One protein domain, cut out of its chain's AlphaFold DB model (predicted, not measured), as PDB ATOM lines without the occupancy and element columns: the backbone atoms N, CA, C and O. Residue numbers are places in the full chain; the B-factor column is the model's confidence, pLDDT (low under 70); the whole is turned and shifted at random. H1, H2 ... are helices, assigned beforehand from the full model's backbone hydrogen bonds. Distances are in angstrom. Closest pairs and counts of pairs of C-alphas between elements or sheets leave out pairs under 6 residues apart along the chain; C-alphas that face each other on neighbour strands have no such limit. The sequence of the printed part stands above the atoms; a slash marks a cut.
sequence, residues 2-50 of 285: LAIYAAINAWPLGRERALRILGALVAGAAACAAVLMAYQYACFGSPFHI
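AT A GLANCE: This is residues 2 to 50 of the 285 residues of an uncharacterized protein of Acidobacteria bacterium 13_1_40CM_2_64_6 (UniProt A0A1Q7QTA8). A lopsided helical hairpin: the short helix H1 comes first, and the long helix H2 turns back beside it and runs on far past it. H2 makes the long axis, and residues 45 to 50 fold back as a short tail at its far end. The printed part has 49 residues, with two named helices, H1 then H2, and no named strand; the class is all helix. It is only just extended, close to loose, with a radius of gyration of the C-alphas of 14.8 A, and a rod of 43 by 16 by 10 A.

HOW THE PARTS SIT: H1, residues 2 to 13, and H2, residues 15 to 44, form a helical hairpin with a tight link of one residue. They touch, H2 with residues 17 to 25 alone; the closest C-alphas, of Ala 10 and Ala 18, are 4.8 A apart. Their lines stand at a shallow tilt of 21 degrees, opposite ways. Every O i to N i+4 pair is within hydrogen-bond range in H2, and 6 of 8 in H1.

IN THESE COORDINATES: H1 begins at C-alpha 2 (31.783, 19.585, -26.163) and is 17.0 A long. H2 spans 41.1 A and ends at C-alpha 44 (50.794, 8.850, -5.938).

THE WHOLE: The C-alphas farthest apart, of Pro 12 and Gly 45, are 43.6 A apart. Residues 12 to 17, of which 15 to 17 belong to H2, stand free. The printed part has no cut. Mean pLDDT of the printed part is 87.9; residue 2 is under 70.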
ATOM      1  N   LEU A   2      33.169  20.063 -26.360       66.06
ATOM      2  CA  LEU A   2      31.783  19.585 -26.163       66.06
ATOM      3  C   LEU A   2      31.002  20.358 -25.085       66.06
ATOM      4  O   LEU A   2      29.861  20.727 -25.327       66.06
ATOM      5  N   ALA A   3      31.624  20.681 -23.947       71.38
ATOM      6  CA  ALA A   3      31.002  21.492 -22.892       71.38
ATOM      7  C   ALA A   3      30.621  22.905 -23.371       71.38
ATOM      8  O   ALA A   3      29.537  23.397 -23.079       71.38
ATOM      9  N   ILE A   4      31.495  23.530 -24.166       72.00
ATOM     10  CA  ILE A   4      31.266  24.856 -24.756       72.00
ATOM     11  C   ILE A   4      30.138  24.779 -25.789       72.00
ATOM     12  O   ILE A   4      29.242  25.612 -25.787       72.00
ATOM     13  N   TYR A   5      30.135  23.745 -26.635       76.00
ATOM     14  CA  TYR A   5      29.048  23.509 -27.582       76.00
ATOM     15  C   TYR A   5      27.710  23.277 -26.865       76.00
ATOM     16  O   TYR A   5      26.708  23.882 -27.238       76.00
ATOM     17  N   ALA A   6      27.694  22.464 -25.809       75.94
ATOM     18  CA  ALA A   6      26.509  22.239 -24.989       75.94
ATOM     19  C   ALA A   6      26.022  23.544 -24.345       75.94
ATOM     20  O   ALA A   6      24.838  23.840 -24.423       75.94
ATOM     21  N   ALA A   7      26.921  24.370 -23.801       76.31
ATOM     22  CA  ALA A   7      26.574  25.668 -23.222       76.31
ATOM     23  C   ALA A   7      25.966  26.631 -24.258       76.31
ATOM     24  O   ALA A   7      24.909  27.213 -24.011       76.31
ATOM     25  N   ILE A   8      26.580  26.742 -25.442       80.75
ATOM     26  CA  ILE A   8      26.112  27.607 -26.538       80.75
ATOM     27  C   ILE A   8      24.727  27.180 -27.040       80.75
ATOM     28  O   ILE A   8      23.906  28.032 -27.363       80.75
ATOM     29  N   ASN A   9      24.450  25.874 -27.099       81.69
ATOM     30  CA  ASN A   9      23.160  25.360 -27.571       81.69
ATOM     31  C   ASN A   9      22.109  25.236 -26.459       81.69
ATOM     32  O   ASN A   9      20.923  25.141 -26.761       81.69
ATOM     33  N   ALA A  10      22.511  25.248 -25.186       80.50
ATOM     34  CA  ALA A  10      21.594  25.190 -24.053       80.50
ATOM     35  C   ALA A  10      21.014  26.566 -23.701       80.50
ATOM     36  O   ALA A  10      19.855  26.651 -23.306       80.50
ATOM     37  N   TRP A  11      21.787  27.641 -23.882       76.69
ATOM     38  CA  TRP A  11      21.357  29.010 -23.571       76.69
ATOM     39  C   TRP A  11      20.068  29.458 -24.300       76.69
ATOM     40  O   TRP A  11      19.190  30.022 -23.645       76.69
ATOM     41  N   PRO A  12      19.865  29.152 -25.600       85.69
ATOM     42  CA  PRO A  12      18.630  29.479 -26.319       85.69
ATOM     43  C   PRO A  12      17.394  28.692 -25.855       85.69
ATOM     44  O   PRO A  12      16.277  29.053 -26.209       85.69
ATOM     45  N   LEU A  13      17.567  27.615 -25.078       83.81
ATOM     46  CA  LEU A  13      16.476  26.747 -24.611       83.81
ATOM     47  C   LEU A  13      15.818  27.241 -23.309       83.81
ATOM     48  O   LEU A  13      14.947  26.555 -22.768       83.81
ATOM     49  N   GLY A  14      16.236  28.405 -22.801       88.38
ATOM     50  CA  GLY A  14      15.740  29.011 -21.567       88.38
ATOM     51  C   GLY A  14      16.626  28.727 -20.351       88.38
ATOM     52  O   GLY A  14      17.249  27.669 -20.233       88.38
ATOM     53  N   ARG A  15      16.671  29.688 -19.416       85.94
ATOM     54  CA  ARG A  15      17.592  29.698 -18.264       85.94
ATOM     55  C   ARG A  15      17.484  28.443 -17.396       85.94
ATOM     56  O   ARG A  15      18.505  27.863 -17.046       85.94
ATOM     57  N   GLU A  16      16.273  27.995 -17.076       87.50
ATOM     58  CA  GLU A  16      16.067  26.811 -16.227       87.50
ATOM     59  C   GLU A  16      16.585  25.527 -16.879       87.50
ATOM     60  O   GLU A  16      17.263  24.719 -16.244       87.50
ATOM     61  N   ARG A  17      16.300  25.345 -18.173       85.19
ATOM     62  CA  ARG A  17      16.744  24.172 -18.927       85.19
ATOM     63  C   ARG A  17      18.258  24.206 -19.139       85.19
ATOM     64  O   ARG A  17      18.904  23.173 -18.986       85.19
ATOM     65  N   ALA A  18      18.831  25.385 -19.387       86.19
ATOM     66  CA  ALA A  18      20.276  25.574 -19.457       86.19
ATOM     67  C   ALA A  18      20.970  25.225 -18.134       86.19
ATOM     68  O   ALA A  18      21.944  24.477 -18.143       86.19
ATOM     69  N   LEU A  19      20.440  25.690 -16.996       87.38
ATOM     70  CA  LEU A  19      20.976  25.371 -15.669       87.38
ATOM     71  C   LEU A  19      20.904  23.874 -15.362       87.38
ATOM     72  O   LEU A  19      21.863  23.327 -14.826       87.38
ATOM     73  N   ARG A  20      19.822  23.186 -15.745       88.75
ATOM     74  CA  ARG A  20      19.719  21.725 -15.593       88.75
ATOM     75  C   ARG A  20      20.753  20.983 -16.441       88.75
ATOM     76  O   ARG A  20      21.415  20.085 -15.932       88.75
ATOM     77  N   ILE A  21      20.916  21.367 -17.710       88.38
ATOM     78  CA  ILE A  21      21.883  20.737 -18.626       88.38
ATOM     79  C   ILE A  21      23.317  20.972 -18.142       88.38
ATOM     80  O   ILE A  21      24.100  20.029 -18.053       88.38
ATOM     81  N   LEU A  22      23.659  22.217 -17.804       88.19
ATOM     82  CA  LEU A  22      24.983  22.567 -17.294       88.19
ATOM     83  C   LEU A  22      25.244  21.924 -15.930       88.19
ATOM     84  O   LEU A  22      26.331  21.403 -15.716       88.19
ATOM     85  N   GLY A  23      24.247  21.894 -15.043       90.00
ATOM     86  CA  GLY A  23      24.334  21.228 -13.746       90.00
ATOM     87  C   GLY A  23      24.601  19.732 -13.885       90.00
ATOM     88  O   GLY A  23      25.515  19.219 -13.249       90.00
ATOM     89  N   ALA A  24      23.884  19.044 -14.779       90.75
ATOM     90  CA  ALA A  24      24.132  17.634 -15.075       90.75
ATOM     91  C   ALA A  24      25.532  17.402 -15.672       90.75
ATOM     92  O   ALA A  24      26.215  16.451 -15.296       90.75
ATOM     93  N   LEU A  25      25.987  18.287 -16.565       90.62
ATOM     94  CA  LEU A  25      27.323  18.215 -17.158       90.62
ATOM     95  C   LEU A  25      28.423  18.393 -16.102       90.62
ATOM     96  O   LEU A  25      29.382  17.624 -16.078       90.62
ATOM     97  N   VAL A  26      28.278  19.388 -15.225       91.81
ATOM     98  CA  VAL A  26      29.214  19.653 -14.127       91.81
ATOM     99  C   VAL A  26      29.205  18.502 -13.128       91.81
ATOM    100  O   VAL A  26      30.276  18.054 -12.741       91.81
ATOM    101  N   ALA A  27      28.036  17.975 -12.761       93.88
ATOM    102  CA  ALA A  27      27.928  16.826 -11.866       93.88
ATOM    103  C   ALA A  27      28.617  15.583 -12.453       93.88
ATOM    104  O   ALA A  27      29.387  14.924 -11.759       93.88
ATOM    105  N   GLY A  28      28.410  15.300 -13.743       93.31
ATOM    106  CA  GLY A  28      29.096  14.206 -14.434       93.31
ATOM    107  C   GLY A  28      30.613  14.406 -14.497       93.31
ATOM    108  O   GLY A  28      31.372  13.490 -14.189       93.31
ATOM    109  N   ALA A  29      31.068  15.616 -14.834       92.12
ATOM    110  CA  ALA A  29      32.492  15.951 -14.844       92.12
ATOM    111  C   ALA A  29      33.120  15.846 -13.445       92.12
ATOM    112  O   ALA A  29      34.221  15.315 -13.318       92.12
ATOM    113  N   ALA A  30      32.416  16.296 -12.404       95.06
ATOM    114  CA  ALA A  30      32.853  16.210 -11.016       95.06
ATOM    115  C   ALA A  30      32.930  14.759 -10.533       95.06
ATOM    116  O   ALA A  30      33.903  14.398  -9.880       95.06
ATOM    117  N   ALA A  31      31.966  13.908 -10.900       95.75
ATOM    118  CA  ALA A  31      32.005  12.482 -10.583       95.75
ATOM    119  C   ALA A  31      33.225  11.795 -11.223       95.75
ATOM    120  O   ALA A  31      33.980  11.113 -10.533       95.75
ATOM    121  N   CYS A  32      33.477  12.031 -12.515       94.62
ATOM    122  CA  CYS A  32      34.668  11.507 -13.190       94.62
ATOM    123  C   CYS A  32      35.967  12.050 -12.577       94.62
ATOM    124  O   CYS A  32      36.921  11.297 -12.382       94.62
ATOM    125  N   ALA A  33      36.007  13.346 -12.251       93.38
ATOM    126  CA  ALA A  33      37.155  13.968 -11.602       93.38
ATOM    127  C   ALA A  33      37.407  13.379 -10.208       93.38
ATOM    128  O   ALA A  33      38.556  13.120  -9.876       93.38
ATOM    129  N   ALA A  34      36.363  13.102  -9.424       95.50
ATOM    130  CA  ALA A  34      36.483  12.485  -8.106       95.50
ATOM    131  C   ALA A  34      37.081  11.074  -8.189       95.50
ATOM    132  O   ALA A  34      37.984  10.749  -7.421       95.50
ATOM    133  N   VAL A  35      36.639  10.258  -9.156       95.81
ATOM    134  CA  VAL A  35      37.225   8.926  -9.401       95.81
ATOM    135  C   VAL A  35      38.700   9.045  -9.787       95.81
ATOM    136  O   VAL A  35      39.536   8.328  -9.241       95.81
ATOM    137  N   LEU A  36      39.037   9.977 -10.684       93.19
ATOM    138  CA  LEU A  36      40.424  10.212 -11.083       93.19
ATOM    139  C   LEU A  36      41.277  10.684  -9.898       93.19
ATOM    140  O   LEU A  36      42.360  10.158  -9.688       93.19
ATOM    141  N   MET A  37      40.788  11.627  -9.094       94.94
ATOM    142  CA  MET A  37      41.479  12.131  -7.903       94.94
ATOM    143  C   MET A  37      41.693  11.038  -6.854       94.94
ATOM    144  O   MET A  37      42.766  10.971  -6.260       94.94
ATOM    145  N   ALA A  38      40.711  10.155  -6.650       95.31
ATOM    146  CA  ALA A  38      40.848   9.006  -5.759       95.31
ATOM    147  C   ALA A  38      41.928   8.033  -6.256       95.31
ATOM    148  O   ALA A  38      42.760   7.589  -5.467       95.31
ATOM    149  N   TYR A  39      41.964   7.757  -7.563       93.62
ATOM    150  CA  TYR A  39      43.014   6.946  -8.183       93.62
ATOM    151  C   TYR A  39      44.396   7.600  -8.043       93.62
ATOM    152  O   TYR A  39      45.344   6.955  -7.596       93.62
ATOM    153  N   GLN A  40      44.509   8.897  -8.348       94.12
ATOM    154  CA  GLN A  40      45.770   9.626  -8.219       94.12
ATOM    155  C   GLN A  40      46.265   9.638  -6.766       94.12
ATOM    156  O   GLN A  40      47.450   9.424  -6.522       94.12
ATOM    157  N   TYR A  41      45.367   9.810  -5.794       94.75
ATOM    158  CA  TYR A  41      45.709   9.728  -4.377       94.75
ATOM    159  C   TYR A  41      46.169   8.322  -3.971       94.75
ATOM    160  O   TYR A  41      47.189   8.192  -3.302       94.75
ATOM    161  N   ALA A  42      45.472   7.274  -4.417       95.00
ATOM    162  CA  ALA A  42      45.827   5.891  -4.109       95.00
ATOM    163  C   ALA A  42      47.198   5.480  -4.680       95.00
ATOM    164  O   ALA A  42      47.930   4.742  -4.027       95.00
ATOM    165  N   CYS A  43      47.557   5.956  -5.878       91.88
ATOM    166  CA  CYS A  43      48.816   5.594  -6.536       91.88
ATOM    167  C   CYS A  43      49.992   6.521  -6.189       91.88
ATOM    168  O   CYS A  43      51.122   6.052  -6.092       91.88
ATOM    169  N   PHE A  44      49.745   7.824  -6.032       91.38
ATOM    170  CA  PHE A  44      50.794   8.850  -5.938       91.38
ATOM    171  C   PHE A  44      50.724   9.687  -4.651       91.38
ATOM    172  O   PHE A  44      51.510  10.616  -4.477       91.38
ATOM    173  N   GLY A  45      49.770   9.413  -3.756       91.88
ATOM    174  CA  GLY A  45      49.616  10.112  -2.475       91.88
ATOM    175  C   GLY A  45      49.013  11.519  -2.565       91.88
ATOM    176  O   GLY A  45      48.860  12.183  -1.543       91.88
ATOM    177  N   SER A  46      48.643  11.996  -3.760       92.06
ATOM    178  CA  SER A  46      48.004  13.304  -3.956       92.06
ATOM    179  C   SER A  46      46.938  13.260  -5.059       92.06
ATOM    180  O   SER A  46      47.211  12.745  -6.144       92.06
ATOM    181  N   PRO A  47      45.739  13.845  -4.840       91.62
ATOM    182  CA  PRO A  47      44.670  13.863  -5.842       91.62
ATOM    183  C   PRO A  47      44.993  14.744  -7.056       91.62
ATOM    184  O   PRO A  47      44.387  14.582  -8.114       91.62
ATOM    185  N   PHE A  48      45.947  15.668  -6.915       91.81
ATOM    186  CA  PHE A  48      46.378  16.588  -7.971       91.81
ATOM    187  C   PHE A  48      47.724  16.197  -8.586       91.81
ATOM    188  O   PHE A  48      48.273  16.950  -9.390       91.81
ATOM    189  N   HIS A  49      48.275  15.039  -8.216       86.62
ATOM    190  CA  HIS A  49      49.481  14.534  -8.853       86.62
ATOM    191  C   HIS A  49      49.209  14.290 -10.344       86.62
ATOM    192  O   HIS A  49      48.159  13.755 -10.697       86.62
ATOM    193  N   ILE A  50      50.136  14.650 -11.232       84.19
ATOM    194  CA  ILE A  50      50.015  14.361 -12.665       84.19
ATOM    195  C   ILE A  50      50.763  13.059 -12.931       84.19
ATOM    196  O   ILE A  50      51.976  13.022 -12.822       84.19
TER     197      ILE A  50